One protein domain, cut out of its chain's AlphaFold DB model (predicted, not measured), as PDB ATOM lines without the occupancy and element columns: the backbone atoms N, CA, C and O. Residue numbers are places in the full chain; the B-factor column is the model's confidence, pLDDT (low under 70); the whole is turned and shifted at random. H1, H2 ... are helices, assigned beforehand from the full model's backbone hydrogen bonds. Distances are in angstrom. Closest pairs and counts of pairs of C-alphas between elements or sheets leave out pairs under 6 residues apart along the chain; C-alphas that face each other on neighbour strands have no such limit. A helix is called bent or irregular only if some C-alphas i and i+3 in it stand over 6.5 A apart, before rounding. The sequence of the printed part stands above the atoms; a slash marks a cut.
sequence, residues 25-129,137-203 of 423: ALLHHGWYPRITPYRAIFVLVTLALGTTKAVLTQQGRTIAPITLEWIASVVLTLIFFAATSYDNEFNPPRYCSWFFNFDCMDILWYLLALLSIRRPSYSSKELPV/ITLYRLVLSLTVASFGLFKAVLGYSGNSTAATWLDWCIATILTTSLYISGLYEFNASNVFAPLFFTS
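This is residues 25 to 129 and 137 to 203 of the 423 residues of an uncharacterized protein of Galerina marginata (strain CBS 339.88) (UniProt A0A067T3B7). Four long helices stand side by side in a curved row, H2, H1, H6 and H5, each running opposite ways to the next; at one end of the row H3 and H4 lie crosswise by the start of H1, and tiny H7 packs on the start of H5. The far end of H4 sticks out, with residues 111 to 116 standing free. The printed part has 172 residues with seven named helices, H1 to H7 in chain order, and no named strand: all helix. It is only just loose, close to compact, with a radius of gyration of the C-alphas of 18.9 A and spans of 58 by 38 by 36 A.

Find C-alpha 37 at (342.486, 350.356, 496.102); from there H1 runs 31.1 A through residues 37 to 58. Next come H2, residues 63 to 88, 36.6 A, with a kink of 29 degrees near residue 82; H3, residues 94 to 101; and H4, residues 104 to 114. Beyond the cut, H5 spans residues 139 to 160, 31.5 A, and H6 residues 164 to 191, 40.4 A. H7, residues 197 to 200, ends at C-alpha 200 (366.614, 350.611, 493.000).

Look first at H1, the hub: it touches H6 at a shallow tilt of 9 degrees, C-alphas 50 and 172 being closest at 5.5 A. H1 and H2 form a helical hairpin, closest at C-alphas 53 and 65, 5.0 A. H5 and H6 form another, closest at C-alphas 155 and 167, 5.2 A. Residues 37 to 38 of H1 touch H3, with C-alphas 37 and 99 closest at 5.3 A. H4 is close to H1 but not clearly touching, C-alphas 37 and 104 being closest at 6.3 A. Residues 139 to 140 of H5 touch H7, with C-alphas 139 and 199 closest at 5.1 A. H2 and H5 are apart. In H1, H4 and H5 every O i to N i+4 pair is within hydrogen-bond range; H2 has 19 of 22, H6 19 of 24, and H3 1 of 4 beside 3 of 5 O i to N i+3 pairs, while H7 is too short for an i+4 pair. H3 is irregular, C-alphas 95 and 98 being 7.4 A apart.

The two C-alphas farthest apart, of Ala 25 and Gly 162, are 57.9 A apart. Residues 130 to 136 are not printed, and C-alphas 129 and 137 stand 14.5 A apart across this cut. Of the links printed whole, none is long. Look for pLDDT under 70 at residues 25 to 28 and 192 to 194.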
ATOM      1  N   ALA A  25     362.262 360.139 474.879       65.06
ATOM      2  CA  ALA A  25     361.016 360.907 474.782       65.06
ATOM      3  C   ALA A  25     360.001 360.518 475.878       65.06
ATOM      4  O   ALA A  25     359.302 361.380 476.416       65.06
ATOM      5  N   LEU A  26     359.966 359.238 476.267       59.72
ATOM      6  CA  LEU A  26     359.173 358.751 477.406       59.72
ATOM      7  C   LEU A  26     359.729 359.218 478.763       59.72
ATOM      8  O   LEU A  26     358.954 359.439 479.690       59.72
ATOM      9  N   LEU A  27     361.045 359.432 478.869       64.00
ATOM     10  CA  LEU A  27     361.713 359.908 480.089       64.00
ATOM     11  C   LEU A  27     361.353 361.350 480.492       64.00
ATOM     12  O   LEU A  27     361.572 361.723 481.643       64.00
ATOM     13  N   HIS A  28     360.797 362.161 479.585       67.81
ATOM     14  CA  HIS A  28     360.399 363.541 479.893       67.81
ATOM     15  C   HIS A  28     359.041 363.666 480.598       67.81
ATOM     16  O   HIS A  28     358.737 364.729 481.141       67.81
ATOM     17  N   HIS A  29     358.228 362.607 480.619       76.25
ATOM     18  CA  HIS A  29     356.968 362.601 481.355       76.25
ATOM     19  C   HIS A  29     357.198 362.075 482.771       76.25
ATOM     20  O   HIS A  29     357.727 360.980 482.953       76.25
ATOM     21  N   GLY A  30     356.788 362.852 483.780       85.06
ATOM     22  CA  GLY A  30     356.857 362.423 485.175       85.06
ATOM     23  C   GLY A  30     356.106 361.106 485.358       85.06
ATOM     24  O   GLY A  30     354.932 360.999 484.996       85.06
ATOM     25  N   TRP A  31     356.791 360.094 485.879       88.62
ATOM     26  CA  TRP A  31     356.170 358.831 486.250       88.62
ATOM     27  C   TRP A  31     355.853 358.833 487.743       88.62
ATOM     28  O   TRP A  31     356.674 359.279 488.547       88.62
ATOM     29  N   TYR A  32     354.682 358.311 488.104       90.31
ATOM     30  CA  TYR A  32     354.283 358.118 489.496       90.31
ATOM     31  C   TYR A  32     353.698 356.716 489.685       90.31
ATOM     32  O   TYR A  32     353.002 356.226 488.787       90.31
ATOM     33  N   PRO A  33     353.943 356.077 490.844       92.31
ATOM     34  CA  PRO A  33     353.404 354.757 491.126       92.31
ATOM     35  C   PRO A  33     351.881 354.791 491.153       92.31
ATOM     36  O   PRO A  33     351.272 355.739 491.660       92.31
ATOM     37  N   ARG A  34     351.261 353.725 490.641       94.19
ATOM     38  CA  ARG A  34     349.812 353.572 490.706       94.19
ATOM     39  C   ARG A  34     349.395 353.332 492.152       94.19
ATOM     40  O   ARG A  34     349.902 352.419 492.814       94.19
ATOM     41  N   ILE A  35     348.435 354.118 492.635       96.06
ATOM     42  CA  ILE A  35     347.836 353.909 493.954       96.06
ATOM     43  C   ILE A  35     346.543 353.135 493.756       96.06
ATOM     44  O   ILE A  35     345.497 353.713 493.489       96.06
ATOM     45  N   THR A  36     346.616 351.815 493.859       96.38
ATOM     46  CA  THR A  36     345.452 350.940 493.688       96.38
ATOM     47  C   THR A  36     344.599 350.917 494.962       96.38
ATOM     48  O   THR A  36     345.117 351.234 496.042       96.38
ATOM     49  N   PRO A  37     343.303 350.550 494.903       96.12
ATOM     50  CA  PRO A  37     342.486 350.356 496.102       96.12
ATOM     51  C   PRO A  37     343.149 349.425 497.120       96.12
ATOM     52  O   PRO A  37     343.155 349.725 498.313       96.12
ATOM     53  N   TYR A  38     343.779 348.350 496.641       95.81
ATOM     54  CA  TYR A  38     344.591 347.449 497.451       95.81
ATOM     55  C   TYR A  38     345.692 348.177 498.236       95.81
ATOM     56  O   TYR A  38     345.717 348.129 499.470       95.81
ATOM     57  N   ARG A  39     346.578 348.889 497.529       95.56
ATOM     58  CA  ARG A  39     347.720 349.600 498.125       95.56
ATOM     59  C   ARG A  39     347.260 350.720 499.065       95.56
ATOM     60  O   ARG A  39     347.843 350.920 500.130       95.56
ATOM     61  N   ALA A  40     346.176 351.415 498.716       95.25
ATOM     62  CA  ALA A  40     345.566 352.434 499.566       95.25
ATOM     63  C   ALA A  40     345.018 351.839 500.872       95.25
ATOM     64  O   ALA A  40     345.286 352.377 501.945       95.25
ATOM     65  N   ILE A  41     344.302 350.712 500.807       94.56
ATOM     66  CA  ILE A  41     343.806 350.010 501.999       94.56
ATOM     67  C   ILE A  41     344.966 349.517 502.856       94.56
ATOM     68  O   ILE A  41     344.908 349.679 504.069       94.56
ATOM     69  N   PHE A  42     346.026 348.972 502.256       93.44
ATOM     70  CA  PHE A  42     347.217 348.552 502.996       93.44
ATOM     71  C   PHE A  42     347.800 349.701 503.831       93.44
ATOM     72  O   PHE A  42     348.008 349.554 505.040       93.44
ATOM     73  N   VAL A  43     347.988 350.872 503.214       93.56
ATOM     74  CA  VAL A  43     348.471 352.076 503.905       93.56
ATOM     75  C   VAL A  43     347.484 352.527 504.984       93.56
ATOM     76  O   VAL A  43     347.878 352.719 506.131       93.56
ATOM     77  N   LEU A  44     346.197 352.655 504.654       92.62
ATOM     78  CA  LEU A  44     345.173 353.124 505.592       92.62
ATOM     79  C   LEU A  44     345.026 352.204 506.804       92.62
ATOM     80  O   LEU A  44     344.944 352.689 507.930       92.62
ATOM     81  N   VAL A  45     345.025 350.888 506.596       92.44
ATOM     82  CA  VAL A  45     344.946 349.891 507.669       92.44
ATOM     83  C   VAL A  45     346.185 349.970 508.554       92.44
ATOM     84  O   VAL A  45     346.049 350.005 509.775       92.44
ATOM     85  N   THR A  46     347.378 350.088 507.969       91.12
ATOM     86  CA  THR A  46     348.627 350.259 508.728       91.12
ATOM     87  C   THR A  46     348.585 351.526 509.593       91.12
ATOM     88  O   THR A  46     348.860 351.465 510.794       91.12
ATOM     89  N   LEU A  47     348.153 352.659 509.023       90.44
ATOM     90  CA  LEU A  47     347.985 353.927 509.743       90.44
ATOM     91  C   LEU A  47     346.941 353.835 510.866       90.44
ATOM     92  O   LEU A  47     347.183 354.296 511.988       90.44
ATOM     93  N   ALA A  48     345.789 353.226 510.581       90.94
ATOM     94  CA  ALA A  48     344.689 353.083 511.527       90.94
ATOM     95  C   ALA A  48     345.068 352.181 512.705       90.94
ATOM     96  O   ALA A  48     344.790 352.528 513.853       90.94
ATOM     97  N   LEU A  49     345.737 351.055 512.452       90.56
ATOM     98  CA  LEU A  49     346.165 350.120 513.492       90.56
ATOM     99  C   LEU A  49     347.265 350.707 514.366       90.56
ATOM    100  O   LEU A  49     347.160 350.633 515.590       90.56
ATOM    101  N   GLY A  50     348.270 351.344 513.757       89.62
ATOM    102  CA  GLY A  50     349.316 352.048 514.493       89.62
ATOM    103  C   GLY A  50     348.726 353.105 515.424       89.62
ATOM    104  O   GLY A  50     349.003 353.112 516.624       89.62
ATOM    105  N   THR A  51     347.832 353.949 514.900       89.38
ATOM    106  CA  THR A  51     347.167 355.009 515.676       89.38
ATOM    107  C   THR A  51     346.258 354.448 516.766       89.38
ATOM    108  O   THR A  51     346.330 354.890 517.911       89.38
ATOM    109  N   THR A  52     345.448 353.434 516.453       90.75
ATOM    110  CA  THR A  52     344.559 352.785 517.430       90.75
ATOM    111  C   THR A  52     345.364 352.179 518.571       90.75
ATOM    112  O   THR A  52     345.026 352.375 519.737       90.75
ATOM    113  N   LYS A  53     346.469 351.496 518.257       88.69
ATOM    114  CA  LYS A  53     347.382 350.949 519.259       88.69
ATOM    115  C   LYS A  53     347.947 352.053 520.154       88.69
ATOM    116  O   LYS A  53     347.880 351.923 521.370       88.69
ATOM    117  N   ALA A  54     348.456 353.139 519.574       88.44
ATOM    118  CA  ALA A  54     349.022 354.252 520.337       88.44
ATOM    119  C   ALA A  54     348.002 354.861 521.311       88.44
ATOM    120  O   ALA A  54     348.311 355.042 522.490       88.44
ATOM    121  N   VAL A  55     346.772 355.100 520.846       90.94
ATOM    122  CA  VAL A  55     345.677 355.623 521.676       90.94
ATOM    123  C   VAL A  55     345.319 354.648 522.801       90.94
ATOM    124  O   VAL A  55     345.212 355.059 523.954       90.94
ATOM    125  N   LEU A  56     345.171 353.352 522.503       91.50
ATOM    126  CA  LEU A  56     344.839 352.339 523.513       91.50
ATOM    127  C   LEU A  56     345.930 352.210 524.582       91.50
ATOM    128  O   LEU A  56     345.611 352.103 525.767       91.50
ATOM    129  N   THR A  57     347.201 352.268 524.184       88.31
ATOM    130  CA  THR A  57     348.316 352.234 525.131       88.31
ATOM    131  C   THR A  57     348.358 353.496 525.995       88.31
ATOM    132  O   THR A  57     348.550 353.393 527.204       88.31
ATOM    133  N   GLN A  58     348.109 354.681 525.423       88.38
ATOM    134  CA  GLN A  58     348.020 355.935 526.188       88.38
ATOM    135  C   GLN A  58     346.858 355.939 527.190       88.38
ATOM    136  O   GLN A  58     346.966 356.538 528.256       88.38
ATOM    137  N   GLN A  59     345.770 355.227 526.893       93.56
ATOM    138  CA  GLN A  59     344.658 355.008 527.825       93.56
ATOM    139  C   GLN A  59     344.984 354.009 528.952       93.56
ATOM    140  O   GLN A  59     344.101 353.673 529.741       93.56
ATOM    141  N   GLY A  60     346.213 353.485 529.019       91.88
ATOM    142  CA  GLY A  60     346.630 352.505 530.024       91.88
ATOM    143  C   GLY A  60     346.048 351.104 529.809       91.88
ATOM    144  O   GLY A  60     346.134 350.261 530.700       91.88
ATOM    145  N   ARG A  61     345.451 350.819 528.642       91.06
ATOM    146  CA  ARG A  61     344.944 349.478 528.321       91.06
ATOM    147  C   ARG A  61     346.105 348.626 527.827       91.06
ATOM    148  O   ARG A  61     346.665 348.916 526.781       91.06
ATOM    149  N   THR A  62     346.443 347.556 528.537       86.38
ATOM    150  CA  THR A  62     347.581 346.687 528.182       86.38
ATOM    151  C   THR A  62     347.180 345.512 527.288       86.38
ATOM    152  O   THR A  62     347.891 345.184 526.346       86.38
ATOM    153  N   ILE A  63     346.006 344.912 527.507       90.00
ATOM    154  CA  ILE A  63     345.561 343.709 526.774       90.00
ATOM    155  C   ILE A  63     345.107 344.040 525.342       90.00
ATOM    156  O   ILE A  63     345.434 343.334 524.389       90.00
ATOM    157  N   ALA A  64     344.354 345.129 525.174       90.94
ATOM    158  CA  ALA A  64     343.813 345.541 523.878       90.94
ATOM    159  C   ALA A  64     344.896 345.822 522.804       90.94
ATOM    160  O   ALA A  64     344.775 345.286 521.706       90.94
ATOM    161  N   PRO A  65     345.972 346.591 523.066       88.94
ATOM    162  CA  PRO A  65     347.015 346.811 522.062       88.94
ATOM    163  C   PRO A  65     347.818 345.544 521.744       88.94
ATOM    164  O   PRO A  65     348.196 345.360 520.591       88.94
ATOM    165  N   ILE A  66     348.031 344.648 522.720       87.44
ATOM    166  CA  ILE A  66     348.711 343.360 522.498       87.44
ATOM    167  C   ILE A  66     347.864 342.460 521.591       87.44
ATOM    168  O   ILE A  66     348.358 341.902 520.618       87.44
ATOM    169  N   THR A  67     346.568 342.330 521.877       88.88
ATOM    170  CA  THR A  67     345.656 341.533 521.034       88.88
ATOM    171  C   THR A  67     345.534 342.106 519.625       88.88
ATOM    172  O   THR A  67     345.548 341.344 518.658       88.88
ATOM    173  N   LEU A  68     345.491 343.436 519.496       88.44
ATOM    174  CA  LEU A  68     345.523 344.119 518.206       88.44
ATOM    175  C   LEU A  68     346.822 343.813 517.456       88.44
ATOM    176  O   LEU A  68     346.746 343.476 516.281       88.44
ATOM    177  N   GLU A  69     347.984 343.846 518.118       85.12
ATOM    178  CA  GLU A  69     349.257 343.430 517.515       85.12
ATOM    179  C   GLU A  69     349.199 342.001 516.985       85.12
ATOM    180  O   GLU A  69     349.564 341.781 515.839       85.12
ATOM    181  N   TRP A  70     348.720 341.035 517.769       86.06
ATOM    182  CA  TRP A  70     348.672 339.638 517.332       86.06
ATOM    183  C   TRP A  70     347.747 339.427 516.134       86.06
ATOM    184  O   TRP A  70     348.144 338.813 515.143       86.06
ATOM    185  N   ILE A  71     346.524 339.956 516.206       85.12
ATOM    186  CA  ILE A  71     345.536 339.799 515.135       85.12
ATOM    187  C   ILE A  71     346.016 340.522 513.878       85.12
ATOM    188  O   ILE A  71     346.023 339.934 512.798       85.12
ATOM    189  N   ALA A  72     346.454 341.774 514.012       84.81
ATOM    190  CA  ALA A  72     346.936 342.549 512.881       84.81
ATOM    191  C   ALA A  72     348.192 341.930 512.263       84.81
ATOM    192  O   ALA A  72     348.246 341.723 511.055       84.81
ATOM    193  N   SER A  73     349.183 341.601 513.088       78.62
ATOM    194  CA  SER A  73     350.471 341.098 512.618       78.62
ATOM    195  C   SER A  73     350.336 339.757 511.910       78.62
ATOM    196  O   SER A  73     350.969 339.557 510.882       78.62
ATOM    197  N   VAL A  74     349.497 338.841 512.396       82.94
ATOM    198  CA  VAL A  74     349.387 337.513 511.777       82.94
ATOM    199  C   VAL A  74     348.350 337.510 510.660       82.94
ATOM    200  O   VAL A  74     348.662 337.164 509.523       82.94
ATOM    201  N   VAL A  75     347.110 337.907 510.958       88.12
ATOM    202  CA  VAL A  75     345.990 337.734 510.022       88.12
ATOM    203  C   VAL A  75     346.108 338.702 508.853       88.12
ATOM    204  O   VAL A  75     346.011 338.280 507.702       88.12
ATOM    205  N   LEU A  76     346.351 339.990 509.118       88.06
ATOM    206  CA  LEU A  76     346.422 340.973 508.037       88.06
ATOM    207  C   LEU A  76     347.679 340.786 507.199       88.06
ATOM    208  O   LEU A  76     347.581 340.863 505.981       88.06
ATOM    209  N   THR A  77     348.827 340.466 507.803       85.62
ATOM    210  CA  THR A  77     350.041 340.170 507.026       85.62
ATOM    211  C   THR A  77     349.830 338.987 506.094       85.62
ATOM    212  O   THR A  77     350.229 339.072 504.941       85.62
ATOM    213  N   LEU A  78     349.163 337.912 506.530       88.00
ATOM    214  CA  LEU A  78     348.859 336.780 505.648       88.00
ATOM    215  C   LEU A  78     347.905 337.167 504.514       88.00
ATOM    216  O   LEU A  78     348.140 336.788 503.367       88.00
ATOM    217  N   ILE A  79     346.858 337.946 504.812       91.25
ATOM    218  CA  ILE A  79     345.915 338.438 503.797       91.25
ATOM    219  C   ILE A  79     346.637 339.324 502.778       91.25
ATOM    220  O   ILE A  79     346.489 339.113 501.579       91.25
ATOM    221  N   PHE A  80     347.436 340.289 503.235       92.38
ATOM    222  CA  PHE A  80     348.194 341.185 502.364       92.38
ATOM    223  C   PHE A  80     349.285 340.444 501.594       92.38
ATOM    224  O   PHE A  80     349.484 340.701 500.412       92.38
ATOM    225  N   PHE A  81     349.949 339.470 502.209       88.75
ATOM    226  CA  PHE A  81     350.920 338.621 501.527       88.75
ATOM    227  C   PHE A  81     350.265 337.840 500.382       88.75
ATOM    228  O   PHE A  81     350.754 337.878 499.256       88.75
ATOM    229  N   ALA A  82     349.115 337.211 500.635       90.06
ATOM    230  CA  ALA A  82     348.346 336.523 499.601       90.06
ATOM    231  C   ALA A  82     347.803 337.492 498.536       90.06
ATOM    232  O   ALA A  82     347.803 337.175 497.356       90.06
ATOM    233  N   ALA A  83     347.361 338.689 498.921       92.31
ATOM    234  CA  ALA A  83     346.886 339.699 497.979       92.31
ATOM    235  C   ALA A  83     348.018 340.268 497.103       92.31
ATOM    236  O   ALA A  83     347.788 340.606 495.945       92.31
ATOM    237  N   THR A  84     349.248 340.320 497.622       90.50
ATOM    238  CA  THR A  84     350.426 340.813 496.893       90.50
ATOM    239  C   THR A  84     350.755 339.948 495.676       90.50
ATOM    240  O   THR A  84     351.251 340.477 494.686       90.50
ATOM    241  N   SER A  85     350.448 338.644 495.687       88.69
ATOM    242  CA  SER A  85     350.643 337.818 494.486       88.69
ATOM    243  C   SER A  85     349.760 338.286 493.327       88.69
ATOM    244  O   SER A  85     350.228 338.318 492.196       88.69
ATOM    245  N   TYR A  86     348.530 338.724 493.611       91.81
ATOM    246  CA  TYR A  86     347.611 339.252 492.600       91.81
ATOM    247  C   TYR A  86     347.977 340.666 492.132       91.81
ATOM    248  O   TYR A  86     347.715 340.991 490.980       91.81
ATOM    249  N   ASP A  87     348.581 341.494 492.994       90.88
ATOM    250  CA  ASP A  87     349.065 342.838 492.616       90.88
ATOM    251  C   ASP A  87     350.258 342.761 491.648       90.88
ATOM    252  O   ASP A  87     350.424 343.629 490.797       90.88
ATOM    253  N   ASN A  88     351.069 341.701 491.748       85.25
ATOM    254  CA  ASN A  88     352.224 341.474 490.875       85.25
ATOM    255  C   ASN A  88     351.870 340.779 489.546       85.25
ATOM    256  O   ASN A  88     352.695 340.749 488.630       85.25
ATOM    257  N   GLU A  89     350.685 340.177 489.430       81.31
ATOM    258  CA  GLU A  89     350.264 339.497 488.207       81.31
ATOM    259  C   GLU A  89     349.821 340.502 487.140       81.31
ATOM    260  O   GLU A  89     349.009 341.389 487.384       81.31
ATOM    261  N   PHE A  90     350.284 340.308 485.902       79.88
ATOM    262  CA  PHE A  90     349.892 341.165 484.776       79.88
ATOM    263  C   PHE A  90     348.380 341.108 484.484       79.88
ATOM    264  O   PHE A  90     347.815 342.048 483.931       79.88
ATOM    265  N   ASN A  91     347.716 340.006 484.855       84.06
ATOM    266  CA  ASN A  91     346.296 339.769 484.610       84.06
ATOM    267  C   ASN A  91     345.611 339.177 485.855       84.06
ATOM    268  O   ASN A  91     345.347 337.972 485.875       84.06
ATOM    269  N   PRO A  92     345.276 339.996 486.872       90.81
ATOM    270  CA  PRO A  92     344.503 339.514 488.009       90.81
ATOM    271  C   PRO A  92     343.140 338.969 487.538       90.81
ATOM    272  O   PRO A  92     342.607 339.424 486.514       90.81
ATOM    273  N   PRO A  93     342.518 338.029 488.277       93.62
ATOM    274  CA  PRO A  93     341.206 337.495 487.928       93.62
ATOM    275  C   PRO A  93     340.193 338.613 487.651       93.62
ATOM    276  O   PRO A  93     340.106 339.581 488.408       93.62
ATOM    277  N   ARG A  94     339.394 338.480 486.581       94.69
ATOM    278  CA  ARG A  94     338.504 339.558 486.091       94.69
ATOM    279  C   ARG A  94     337.635 340.180 487.188       94.69
ATOM    280  O   ARG A  94     337.480 341.397 487.213       94.69
ATOM    281  N   TYR A  95     337.122 339.368 488.113       94.50
ATOM    282  CA  TYR A  95     336.271 339.819 489.218       94.50
ATOM    283  C   TYR A  95     337.006 340.674 490.273       94.50
ATOM    284  O   TYR A  95     336.367 341.486 490.935       94.50
ATOM    285  N   CYS A  96     338.330 340.541 490.401       94.69
ATOM    286  CA  CYS A  96     339.175 341.343 491.297       94.69
ATOM    287  C   CYS A  96     339.969 342.434 490.568       94.69
ATOM    288  O   CYS A  96     340.661 343.215 491.216       94.69
ATOM    289  N   SER A  97     339.887 342.515 489.238       94.06
ATOM    290  CA  SER A  97     340.680 343.468 488.450       94.06
ATOM    291  C   SER A  97     340.471 344.925 488.878       94.06
ATOM    292  O   SER A  97     341.429 345.688 488.917       94.06
ATOM    293  N   TRP A  98     339.260 345.305 489.291       95.12
ATOM    294  CA  TRP A  98     338.973 346.649 489.801       95.12
ATOM    295  C   TRP A  98     339.769 346.996 491.070       95.12
ATOM    296  O   TRP A  98     340.029 348.161 491.326       95.12
ATOM    297  N   PHE A  99     340.167 346.004 491.869       95.44
ATOM    298  CA  PHE A  99     340.859 346.217 493.138       95.44
ATOM    299  C   PHE A  99     342.369 346.439 492.965       95.44
ATOM    300  O   PHE A  99     342.979 347.171 493.747       95.44
ATOM    301  N   PHE A 100     342.948 345.834 491.923       94.94
ATOM    302  CA  PHE A 100     344.387 345.854 491.640       94.94
ATOM    303  C   PHE A 100     344.766 346.741 490.446       94.94
ATOM    304  O   PHE A 100     345.856 347.289 490.417       94.94
ATOM    305  N   ASN A 101     343.881 346.949 489.468       93.56
ATOM    306  CA  ASN A 101     344.217 347.737 488.275       93.56
ATOM    307  C   ASN A 101     343.732 349.185 488.332       93.56
ATOM    308  O   ASN A 101     344.290 350.026 487.628       93.56
ATOM    309  N   PHE A 102     342.708 349.476 489.131       94.69
ATOM    310  CA  PHE A 102     342.134 350.814 489.225       94.69
ATOM    311  C   PHE A 102     343.118 351.783 489.890       94.69
ATOM    312  O   PHE A 102     343.673 351.465 490.936       94.69
ATOM    313  N   ASP A 103     343.333 352.964 489.307       95.38
ATOM    314  CA  ASP A 103     344.199 354.000 489.875       95.38
ATOM    315  C   ASP A 103     343.357 354.983 490.703       95.38
ATOM    316  O   ASP A 103     342.617 355.809 490.167       95.38
ATOM    317  N   CYS A 104     343.461 354.924 492.033       95.50
ATOM    318  CA  CYS A 104     342.746 355.825 492.941       95.50
ATOM    319  C   CYS A 104     343.094 357.300 492.706       95.50
ATOM    320  O   CYS A 104     342.305 358.177 493.075       95.50
ATOM    321  N   MET A 105     344.236 357.600 492.076       93.69
ATOM    322  CA  MET A 105     344.579 358.972 491.713       93.69
ATOM    323  C   MET A 105     343.588 359.570 490.713       93.69
ATOM    324  O   MET A 105     343.375 360.779 490.742       93.69
ATOM    325  N   ASP A 106     342.926 358.763 489.880       94.25
ATOM    326  CA  ASP A 106     341.904 359.259 488.953       94.25
ATOM    327  C   ASP A 106     340.706 359.862 489.701       94.25
ATOM    328  O   ASP A 106     340.207 360.920 489.315       94.25
ATOM    329  N   ILE A 107     340.297 359.250 490.821       94.19
ATOM    330  CA  ILE A 107     339.244 359.793 491.694       94.19
ATOM    331  C   ILE A 107     339.708 361.108 492.316       94.19
ATOM    332  O   ILE A 107     338.968 362.092 492.312       94.19
ATOM    333  N   LEU A 108     340.937 361.146 492.837       94.06
ATOM    334  CA  LEU A 108     341.484 362.355 493.452       94.06
ATOM    335  C   LEU A 108     341.542 363.507 492.443       94.06
ATOM    336  O   LEU A 108     341.118 364.618 492.754       94.06
ATOM    337  N   TRP A 109     342.011 363.247 491.221       95.38
ATOM    338  CA  TRP A 109     342.047 364.250 490.159       95.38
ATOM    339  C   TRP A 109     340.659 364.670 489.697       95.38
ATOM    340  O   TRP A 109     340.471 365.845 489.402       95.38
ATOM    341  N   TYR A 110     339.684 363.761 489.677       95.94
ATOM    342  CA  TYR A 110     338.291 364.118 489.418       95.94
ATOM    343  C   TYR A 110     337.763 365.097 490.477       95.94
ATOM    344  O   TYR A 110     337.184 366.124 490.129       95.94
ATOM    345  N   LEU A 111     338.036 364.847 491.762       95.38
ATOM    346  CA  LEU A 111     337.663 365.754 492.854       95.38
ATOM    347  C   LEU A 111     338.404 367.099 492.778       95.38
ATOM    348  O   LEU A 111     337.794 368.150 492.954       95.38
ATOM    349  N   LEU A 112     339.702 367.090 492.475       96.06
ATOM    350  CA  LEU A 112     340.499 368.309 492.296       96.06
ATOM    351  C   LEU A 112     340.067 369.108 491.057       96.06
ATOM    352  O   LEU A 112     340.118 370.338 491.071       96.06
ATOM    353  N   ALA A 113     339.581 368.439 490.011       96.88
ATOM    354  CA  ALA A 113     339.018 369.094 488.838       96.88
ATOM    355  C   ALA A 113     337.721 369.849 489.169       96.88
ATOM    356  O   ALA A 113     337.493 370.916 488.600       96.88
ATOM    357  N   LEU A 114     336.922 369.377 490.141       97.12
ATOM    358  CA  LEU A 114     335.785 370.149 490.676       97.12
ATOM    359  C   LEU A 114     336.245 371.468 491.319       97.12
ATOM    360  O   LEU A 114     335.504 372.446 491.318       97.12
ATOM    361  N   LEU A 115     337.484 371.516 491.812       97.25
ATOM    362  CA  LEU A 115     338.141 372.713 492.344       97.25
ATOM    363  C   LEU A 115     338.943 373.482 491.275       97.25
ATOM    364  O   LEU A 115     339.761 374.334 491.613       97.25
ATOM    365  N   SER A 116     338.720 373.204 489.985       97.00
ATOM    366  CA  SER A 116     339.423 373.821 488.844       97.00
ATOM    367  C   SER A 116     340.941 373.584 488.802       97.00
ATOM    368  O   SER A 116     341.662 374.293 488.099       97.00
ATOM    369  N   ILE A 117     341.453 372.573 489.510       97.25
ATOM    370  CA  ILE A 117     342.868 372.192 489.441       97.25
ATOM    371  C   ILE A 117     343.044 371.200 488.287       97.25
ATOM    372  O   ILE A 117     342.481 370.105 488.288       97.25
ATOM    373  N   ARG A 118     343.828 371.583 487.272       95.38
ATOM    374  CA  ARG A 118     344.080 370.746 486.091       95.38
ATOM    375  C   ARG A 118     344.986 369.562 486.445       95.38
ATOM    376  O   ARG A 118     346.046 369.751 487.036       95.38
ATOM    377  N   ARG A 119     344.604 368.357 486.006       94.00
ATOM    378  CA  ARG A 119     345.424 367.142 486.132       94.00
ATOM    379  C   ARG A 119     346.760 367.310 485.379       94.00
ATOM    380  O   ARG A 119     346.727 367.635 484.187       94.00
ATOM    381  N   PRO A 120     347.918 367.085 486.026       92.19
ATOM    382  CA  PRO A 120     349.211 367.070 485.354       92.19
ATOM    383  C   PRO A 120     349.315 365.865 484.411       92.19
ATOM    384  O   PRO A 120     348.712 364.820 484.652       92.19
ATOM    385  N   SER A 121     350.092 366.002 483.336       89.69
ATOM    386  CA  SER A 121     350.406 364.873 482.454       89.69
ATOM    387  C   SER A 121     351.413 363.965 483.158       89.69
ATOM    388  O   SER A 121     352.564 364.357 483.349       89.69
ATOM    389  N   TYR A 122     350.977 362.780 483.581       88.56
ATOM    390  CA  TYR A 122     351.846 361.754 484.147       88.56
ATOM    391  C   TYR A 122     351.443 360.365 483.661       88.56
ATOM    392  O   TYR A 122     350.303 360.142 483.254       88.56
ATOM    393  N   SER A 123     352.387 359.427 483.724       88.38
ATOM    394  CA  SER A 123     352.150 358.014 483.425       88.38
ATOM    395  C   SER A 123     352.196 357.193 484.712       88.38
ATOM    396  O   SER A 123     353.122 357.358 485.502       88.38
ATOM    397  N   SER A 124     351.220 356.300 484.905       90.12
ATOM    398  CA  SER A 124     351.190 355.288 485.978       90.12
ATOM    399  C   SER A 124     351.282 353.858 485.429       90.12
ATOM    400  O   SER A 124     350.825 352.890 486.043       90.12
ATOM    401  N   LYS A 125     351.834 353.699 484.218       88.12
ATOM    402  CA  LYS A 125     352.141 352.377 483.661       88.12
ATOM    403  C   LYS A 125     353.394 351.834 484.347       88.12
ATOM    404  O   LYS A 125     354.456 352.447 484.260       88.12
ATOM    405  N   GLU A 126     353.241 350.731 485.064       87.25
ATOM    406  CA  GLU A 126     354.338 349.998 485.700       87.25
ATOM    407  C   GLU A 126     355.048 349.135 484.655       87.25
ATOM    408  O   GLU A 126     354.414 348.643 483.715       87.25
ATOM    409  N   LEU A 127     356.369 348.997 484.780       83.81
ATOM    410  CA  LEU A 127     357.126 348.089 483.928       83.81
ATOM    411  C   LEU A 127     356.983 346.670 484.490       83.81
ATOM    412  O   LEU A 127     356.978 346.503 485.712       83.81
ATOM    413  N   PRO A 128     356.857 345.643 483.632       80.19
ATOM    414  CA  PRO A 128     356.833 344.272 484.111       80.19
ATOM    415  C   PRO A 128     358.130 343.992 484.873       80.19
ATOM    416  O   PRO A 128     359.223 344.264 484.372       80.19
ATOM    417  N   VAL A 129     358.005 343.456 486.089       76.81
ATOM    418  CA  VAL A 129     359.164 343.026 486.874       76.81
ATOM    419  C   VAL A 129     359.861 341.927 486.085       76.81
ATOM    420  O   VAL A 129     359.276 340.877 485.817       76.81
ATOM    421  N   ILE A 137     369.700 342.513 495.266       83.25
ATOM    422  CA  ILE A 137     370.011 343.218 496.516       83.25
ATOM    423  C   ILE A 137     370.153 344.711 496.203       83.25
ATOM    424  O   ILE A 137     371.232 345.206 495.863       83.25
ATOM    425  N   THR A 138     369.035 345.427 496.300       86.44
ATOM    426  CA  THR A 138     368.964 346.875 496.068       86.44
ATOM    427  C   THR A 138     369.298 347.662 497.339       86.44
ATOM    428  O   THR A 138     369.135 347.168 498.462       86.44
ATOM    429  N   LEU A 139     369.755 348.912 497.190       83.44
ATOM    430  CA  LEU A 139     370.039 349.785 498.337       83.44
ATOM    431  C   LEU A 139     368.768 350.049 499.155       83.44
ATOM    432  O   LEU A 139     368.825 350.062 500.382       83.44
ATOM    433  N   TYR A 140     367.621 350.185 498.487       87.81
ATOM    434  CA  TYR A 140     366.319 350.301 499.142       87.81
ATOM    435  C   TYR A 140     366.041 349.127 500.097       87.81
ATOM    436  O   TYR A 140     365.733 349.347 501.268       87.81
ATOM    437  N   ARG A 141     366.226 347.881 499.641       87.19
ATOM    438  CA  ARG A 141     365.984 346.680 500.461       87.19
ATOM    439  C   ARG A 141     366.944 346.575 501.648       87.19
ATOM    440  O   ARG A 141     366.543 346.119 502.721       87.19
ATOM    441  N   LEU A 142     368.187 347.038 501.489       80.06
ATOM    442  CA  LEU A 142     369.149 347.138 502.593       80.06
ATOM    443  C   LEU A 142     368.726 348.183 503.625       80.06
ATOM    444  O   LEU A 142     368.728 347.888 504.817       80.06
ATOM    445  N   VAL A 143     368.344 349.383 503.175       80.56
ATOM    446  CA  VAL A 143     367.854 350.453 504.055       80.56
ATOM    447  C   VAL A 143     366.623 349.973 504.810       80.56
ATOM    448  O   VAL A 143     366.592 350.091 506.031       80.56
ATOM    449  N   LEU A 144     365.657 349.362 504.125       85.31
ATOM    450  CA  LEU A 144     364.459 348.795 504.738       85.31
ATOM    451  C   LEU A 144     364.811 347.758 505.817       85.31
ATOM    452  O   LEU A 144     364.345 347.866 506.948       85.31
ATOM    453  N   SER A 145     365.692 346.805 505.505       83.25
ATOM    454  CA  SER A 145     366.104 345.756 506.450       83.25
ATOM    455  C   SER A 145     366.837 346.322 507.672       83.25
ATOM    456  O   SER A 145     366.527 345.958 508.806       83.25
ATOM    457  N   LEU A 146     367.778 347.250 507.463       76.50
ATOM    458  CA  LEU A 146     368.524 347.908 508.541       76.50
ATOM    459  C   LEU A 146     367.607 348.754 509.430       76.50
ATOM    460  O   LEU A 146     367.769 348.808 510.649       76.50
ATOM    461  N   THR A 147     366.622 349.394 508.815       79.69
ATOM    462  CA  THR A 147     365.610 350.193 509.493       79.69
ATOM    463  C   THR A 147     364.773 349.306 510.419       79.69
ATOM    464  O   THR A 147     364.714 349.557 511.619       79.69
ATOM    465  N   VAL A 148     364.227 348.197 509.909       82.44
ATOM    466  CA  VAL A 148     363.456 347.234 510.717       82.44
ATOM    467  C   VAL A 148     364.298 346.666 511.865       82.44
ATOM    468  O   VAL A 148     363.840 346.634 513.007       82.44
ATOM    469  N   ALA A 149     365.543 346.269 511.589       74.88
ATOM    470  CA  ALA A 149     366.438 345.713 512.600       74.88
ATOM    471  C   ALA A 149     366.785 346.728 513.702       74.88
ATOM    472  O   ALA A 149     366.686 346.414 514.890       74.88
ATOM    473  N   SER A 150     367.163 347.954 513.323       72.88
ATOM    474  CA  SER A 150     367.559 348.989 514.282       72.88
ATOM    475  C   SER A 150     366.398 349.404 515.188       72.88
ATOM    476  O   SER A 150     366.595 349.576 516.391       72.88
ATOM    477  N   PHE A 151     365.174 349.464 514.664       80.62
ATOM    478  CA  PHE A 151     364.001 349.792 515.471       80.62
ATOM    479  C   PHE A 151     363.514 348.651 516.342       80.62
ATOM    480  O   PHE A 151     363.142 348.903 517.487       80.62
ATOM    481  N   GLY A 152     363.570 347.408 515.859       79.88
ATOM    482  CA  GLY A 152     363.314 346.243 516.702       79.88
ATOM    483  C   GLY A 152     364.247 346.226 517.916       79.88
ATOM    484  O   GLY A 152     363.793 346.045 519.046       79.88
ATOM    485  N   LEU A 153     365.533 346.519 517.696       72.88
ATOM    486  CA  LEU A 153     366.521 346.616 518.766       72.88
ATOM    487  C   LEU A 153     366.239 347.792 519.710       72.88
ATOM    488  O   LEU A 153     366.207 347.606 520.924       72.88
ATOM    489  N   PHE A 154     366.007 348.992 519.177       75.38
ATOM    490  CA  PHE A 154     365.767 350.180 520.000       75.38
ATOM    491  C   PHE A 154     364.488 350.048 520.838       75.38
ATOM    492  O   PHE A 154     364.477 350.395 522.019       75.38
ATOM    493  N   LYS A 155     363.432 349.460 520.265       82.25
ATOM    494  CA  LYS A 155     362.209 349.094 520.986       82.25
ATOM    495  C   LYS A 155     362.504 348.117 522.119       82.25
ATOM    496  O   LYS A 155     362.033 348.338 523.230       82.25
ATOM    497  N   ALA A 156     363.267 347.056 521.850       76.44
ATOM    498  CA  ALA A 156     363.618 346.073 522.868       76.44
ATOM    499  C   ALA A 156     364.377 346.732 524.027       76.44
ATOM    500  O   ALA A 156     363.991 346.552 525.178       76.44
ATOM    501  N   VAL A 157     365.383 347.561 523.729       75.81
ATOM    502  CA  VAL A 157     366.141 348.312 524.742       75.81
ATOM    503  C   VAL A 157     365.211 349.186 525.585       75.81
ATOM    504  O   VAL A 157     365.219 349.074 526.807       75.81
ATOM    505  N   LEU A 158     364.355 350.001 524.958       77.19
ATOM    506  CA  LEU A 158     363.412 350.855 525.689       77.19
ATOM    507  C   LEU A 158     362.413 350.053 526.531       77.19
ATOM    508  O   LEU A 158     362.113 350.447 527.657       77.19
ATOM    509  N   GLY A 159     361.918 348.931 526.003       83.81
ATOM    510  CA  GLY A 159     361.017 348.030 526.715       83.81
ATOM    511  C   GLY A 159     361.672 347.426 527.956       83.81
ATOM    512  O   GLY A 159     361.096 347.491 529.040       83.81
ATOM    513  N   TYR A 160     362.898 346.913 527.823       79.38
ATOM    514  CA  TYR A 160     363.649 346.338 528.942       79.38
ATOM    515  C   TYR A 160     364.090 347.382 529.972       79.38
ATOM    516  O   TYR A 160     364.166 347.067 531.155       79.38
ATOM    517  N   SER A 161     364.327 348.632 529.568       79.25
ATOM    518  CA  SER A 161     364.624 349.733 530.496       79.25
ATOM    519  C   SER A 161     363.392 350.288 531.229       79.25
ATOM    520  O   SER A 161     363.507 351.303 531.908       79.25
ATOM    521  N   GLY A 162     362.207 349.685 531.077       87.06
ATOM    522  CA  GLY A 162     360.971 350.160 531.712       87.06
ATOM    523  C   GLY A 162     360.370 351.415 531.067       87.06
ATOM    524  O   GLY A 162     359.363 351.935 531.545       87.06
ATOM    525  N   ASN A 163     360.922 351.884 529.944       85.81
ATOM    526  CA  ASN A 163     360.467 353.075 529.226       85.81
ATOM    527  C   ASN A 163     359.336 352.735 528.238       85.81
ATOM    528  O   ASN A 163     359.423 353.009 527.037       85.81
ATOM    529  N   SER A 164     358.255 352.137 528.744       85.75
ATOM    530  CA  SER A 164     357.129 351.633 527.939       85.75
ATOM    531  C   SER A 164     356.460 352.719 527.086       85.75
ATOM    532  O   SER A 164     356.116 352.479 525.926       85.75
ATOM    533  N   THR A 165     356.346 353.943 527.608       85.88
ATOM    534  CA  THR A 165     355.809 355.095 526.869       85.88
ATOM    535  C   THR A 165     356.694 355.466 525.681       85.88
ATOM    536  O   THR A 165     356.186 355.665 524.579       85.88
ATOM    537  N   ALA A 166     358.018 355.509 525.865       85.12
ATOM    538  CA  ALA A 166     358.953 355.806 524.781       85.12
ATOM    539  C   ALA A 166     358.946 354.699 523.717       85.12
ATOM    540  O   ALA A 166     358.908 354.999 522.528       85.12
ATOM    541  N   ALA A 167     358.899 353.429 524.135       88.12
ATOM    542  CA  ALA A 167     358.767 352.294 523.222       88.12
ATOM    543  C   ALA A 167     357.462 352.362 522.406       88.12
ATOM    544  O   ALA A 167     357.459 352.081 521.210       88.12
ATOM    545  N   THR A 168     356.365 352.807 523.025       86.06
ATOM    546  CA  THR A 168     355.071 352.997 522.352       86.06
ATOM    547  C   THR A 168     355.111 354.140 521.339       86.06
ATOM    548  O   THR A 168     354.590 354.005 520.234       86.06
ATOM    549  N   TRP A 169     355.735 355.266 521.690       87.94
ATOM    550  CA  TRP A 169     355.921 356.382 520.759       87.94
ATOM    551  C   TRP A 169     356.814 356.008 519.585       87.94
ATOM    552  O   TRP A 169     356.531 356.409 518.455       87.94
ATOM    553  N   LEU A 170     357.857 355.219 519.845       86.75
ATOM    554  CA  LEU A 170     358.705 354.661 518.806       86.75
ATOM    555  C   LEU A 170     357.884 353.784 517.859       86.75
ATOM    556  O   LEU A 170     357.891 354.027 516.658       86.75
ATOM    557  N   ASP A 171     357.126 352.826 518.397       85.06
ATOM    558  CA  ASP A 171     356.229 351.975 517.614       85.06
ATOM    559  C   ASP A 171     355.277 352.807 516.754       85.06
ATOM    560  O   ASP A 171     355.115 352.537 515.570       85.06
ATOM    561  N   TRP A 172     354.660 353.841 517.319       89.62
ATOM    562  CA  TRP A 172     353.729 354.663 516.560       89.62
ATOM    563  C   TRP A 172     354.434 355.474 515.474       89.62
ATOM    564  O   TRP A 172     354.167 355.270 514.295       89.62
ATOM    565  N   CYS A 173     355.353 356.368 515.845       83.69
ATOM    566  CA  CYS A 173     355.983 357.291 514.902       83.69
ATOM    567  C   CYS A 173     356.721 356.520 513.807       83.69
ATOM    568  O   CYS A 173     356.559 356.772 512.616       83.69
ATOM    569  N   ILE A 174     357.484 355.513 514.206       77.62
ATOM    570  CA  ILE A 174     358.390 354.830 513.305       77.62
ATOM    571  C   ILE A 174     357.677 353.709 512.555       77.62
ATOM    572  O   ILE A 174     357.697 353.694 511.323       77.62
ATOM    573  N   ALA A 175     356.994 352.798 513.253       76.25
ATOM    574  CA  ALA A 175     356.344 351.688 512.558       76.25
ATOM    575  C   ALA A 175     355.166 352.161 511.699       76.25
ATOM    576  O   ALA A 175     354.812 351.472 510.749       76.25
ATOM    577  N   THR A 176     354.593 353.333 511.979       86.69
ATOM    578  CA  THR A 176     353.464 353.855 511.204       86.69
ATOM    579  C   THR A 176     353.928 354.822 510.117       86.69
ATOM    580  O   THR A 176     353.709 354.558 508.936       86.69
ATOM    581  N   ILE A 177     354.606 355.921 510.472       86.88
ATOM    582  CA  ILE A 177     354.964 356.975 509.505       86.88
ATOM    583  C   ILE A 177     356.115 356.515 508.616       86.88
ATOM    584  O   ILE A 177     356.021 356.610 507.389       86.88
ATOM    585  N   LEU A 178     357.192 355.991 509.208       86.88
ATOM    586  CA  LEU A 178     358.363 355.591 508.433       86.88
ATOM    587  C   LEU A 178     358.085 354.338 507.598       86.88
ATOM    588  O   LEU A 178     358.431 354.338 506.423       86.88
ATOM    589  N   THR A 179     357.383 353.326 508.120       88.56
ATOM    590  CA  THR A 179     356.977 352.164 507.301       88.56
ATOM    591  C   THR A 179     356.078 352.572 506.141       88.56
ATOM    592  O   THR A 179     356.292 352.105 505.030       88.56
ATOM    593  N   THR A 180     355.116 353.476 506.356       91.12
ATOM    594  CA  THR A 180     354.268 353.989 505.267       91.12
ATOM    595  C   THR A 180     355.099 354.747 504.232       91.12
ATOM    596  O   THR A 180     354.932 354.546 503.032       91.12
ATOM    597  N   SER A 181     356.043 355.576 504.684       90.44
ATOM    598  CA  SER A 181     356.930 356.340 503.800       90.44
ATOM    599  C   SER A 181     357.850 355.422 502.996       90.44
ATOM    600  O   SER A 181     358.040 355.630 501.798       90.44
ATOM    601  N   LEU A 182     358.391 354.379 503.631       91.19
ATOM    602  CA  LEU A 182     359.205 353.361 502.976       91.19
ATOM    603  C   LEU A 182     358.370 352.542 502.005       91.19
ATOM    604  O   LEU A 182     358.804 352.369 500.881       91.19
ATOM    605  N   TYR A 183     357.161 352.132 502.381       93.38
ATOM    606  CA  TYR A 183     356.241 351.429 501.490       93.38
ATOM    607  C   TYR A 183     355.936 352.246 500.230       93.38
ATOM    608  O   TYR A 183     356.129 351.746 499.126       93.38
ATOM    609  N   ILE A 184     355.552 353.521 500.380       92.69
ATOM    610  CA  ILE A 184     355.312 354.434 499.249       92.69
ATOM    611  C   ILE A 184     356.577 354.579 498.401       92.69
ATOM    612  O   ILE A 184     356.498 354.560 497.176       92.69
ATOM    613  N   SER A 185     357.743 354.688 499.043       91.94
ATOM    614  CA  SER A 185     359.030 354.733 498.342       91.94
ATOM    615  C   SER A 185     359.289 353.432 497.574       91.94
ATOM    616  O   SER A 185     359.710 353.483 496.428       91.94
ATOM    617  N   GLY A 186     358.975 352.273 498.154       92.19
ATOM    618  CA  GLY A 186     359.088 350.956 497.529       92.19
ATOM    619  C   GLY A 186     358.205 350.780 496.299       92.19
ATOM    620  O   GLY A 186     358.593 350.068 495.383       92.19
ATOM    621  N   LEU A 187     357.074 351.489 496.207       91.50
ATOM    622  CA  LEU A 187     356.264 351.492 494.982       91.50
ATOM    623  C   LEU A 187     357.018 352.077 493.774       91.50
ATOM    624  O   LEU A 187     356.677 351.762 492.637       91.50
ATOM    625  N   TYR A 188     358.063 352.885 493.990       91.00
ATOM    626  CA  TYR A 188     358.922 353.372 492.906       91.00
ATOM    627  C   TYR A 188     359.900 352.309 492.377       91.00
ATOM    628  O   TYR A 188     360.547 352.548 491.360       91.00
ATOM    629  N   GLU A 189     359.990 351.127 493.000       88.88
ATOM    630  CA  GLU A 189     360.826 350.021 492.512       88.88
ATOM    631  C   GLU A 189     360.347 349.501 491.143       88.88
ATOM    632  O   GLU A 189     361.166 349.109 490.316       88.88
ATOM    633  N   PHE A 190     359.040 349.581 490.856       86.00
ATOM    634  CA  PHE A 190     358.436 349.115 489.598       86.00
ATOM    635  C   PHE A 190     358.711 350.017 488.388       86.00
ATOM    636  O   PHE A 190     358.507 349.612 487.242       86.00
ATOM    637  N   ASN A 191     359.159 351.248 488.623       82.88
ATOM    638  CA  ASN A 191     359.659 352.132 487.580       82.88
ATOM    639  C   ASN A 191     360.509 353.227 488.225       82.88
ATOM    640  O   ASN A 191     360.049 354.336 488.519       82.88
ATOM    641  N   ALA A 192     361.786 352.921 488.433       64.44
ATOM    642  CA  ALA A 192     362.741 353.933 488.840       64.44
ATOM    643  C   ALA A 192     363.082 354.811 487.627       64.44
ATOM    644  O   ALA A 192     364.153 354.721 487.027       64.44
ATOM    645  N   SER A 193     362.159 355.705 487.271       65.25
ATOM    646  CA  SER A 193     362.511 356.900 486.506       65.25
ATOM    647  C   SER A 193     363.787 357.514 487.112       65.25
ATOM    648  O   SER A 193     364.021 357.396 488.319       65.25
ATOM    649  N   ASN A 194     364.640 358.120 486.276       62.75
ATOM    650  CA  ASN A 194     366.031 358.509 486.588       62.75
ATOM    651  C   ASN A 194     366.280 359.167 487.967       62.75
ATOM    652  O   ASN A 194     367.409 359.147 488.447       62.75
ATOM    653  N   VAL A 195     365.255 359.722 488.615       71.38
ATOM    654  CA  VAL A 195     365.310 360.349 489.940       71.38
ATOM    655  C   VAL A 195     365.841 359.408 491.037       71.38
ATOM    656  O   VAL A 195     366.622 359.857 491.873       71.38
ATOM    657  N   PHE A 196     365.489 358.112 491.030       81.19
ATOM    658  CA  PHE A 196     365.906 357.156 492.079       81.19
ATOM    659  C   PHE A 196     366.612 355.897 491.560       81.19
ATOM    660  O   PHE A 196     366.801 354.934 492.307       81.19
ATOM    661  N   ALA A 197     367.071 355.900 490.307       81.56
ATOM    662  CA  ALA A 197     367.781 354.762 489.723       81.56
ATOM    663  C   ALA A 197     368.954 354.224 490.583       81.56
ATOM    664  O   ALA A 197     369.079 353.000 490.702       81.56
ATOM    665  N   PRO A 198     369.765 355.059 491.274       81.50
ATOM    666  CA  PRO A 198     370.827 354.556 492.152       81.50
ATOM    667  C   PRO A 198     370.331 353.749 493.362       81.50
ATOM    668  O   PRO A 198     371.086 352.937 493.898       81.50
ATOM    669  N   LEU A 199     369.093 353.987 493.813       83.94
ATOM    670  CA  LEU A 199     368.499 353.322 494.974       83.94
ATOM    671  C   LEU A 199     367.957 351.927 494.612       83.94
ATOM    672  O   LEU A 199     368.089 350.993 495.409       83.94
ATOM    673  N   PHE A 200     367.372 351.796 493.416       85.50
ATOM    674  CA  PHE A 200     366.614 350.611 493.000       85.50
ATOM    675  C   PHE A 200     367.325 349.733 491.959       85.50
ATOM    676  O   PHE A 200     367.248 348.517 492.066       85.50
ATOM    677  N   PHE A 201     368.050 350.299 490.987       79.00
ATOM    678  CA  PHE A 201     368.580 349.522 489.851       79.00
ATOM    679  C   PHE A 201     370.041 349.111 489.972       79.00
ATOM    680  O   PHE A 201     370.464 348.130 489.367       79.00
ATOM    681  N   THR A 202     370.850 349.858 490.721       79.44
ATOM    682  CA  THR A 202     372.264 349.500 490.856       79.44
ATOM    683  C   THR A 202     372.371 348.276 491.762       79.44
ATOM    684  O   THR A 202     372.332 348.430 492.982       79.44
ATOM    685  N   SER A 203     372.507 347.071 491.184       76.56
ATOM    686  CA  SER A 203     372.851 345.879 491.968       76.56
ATOM    687  C   SER A 203     374.150 346.167 492.711       76.56
ATOM    688  O   SER A 203     375.176 346.534 492.129       76.56
TER     689      SER A 203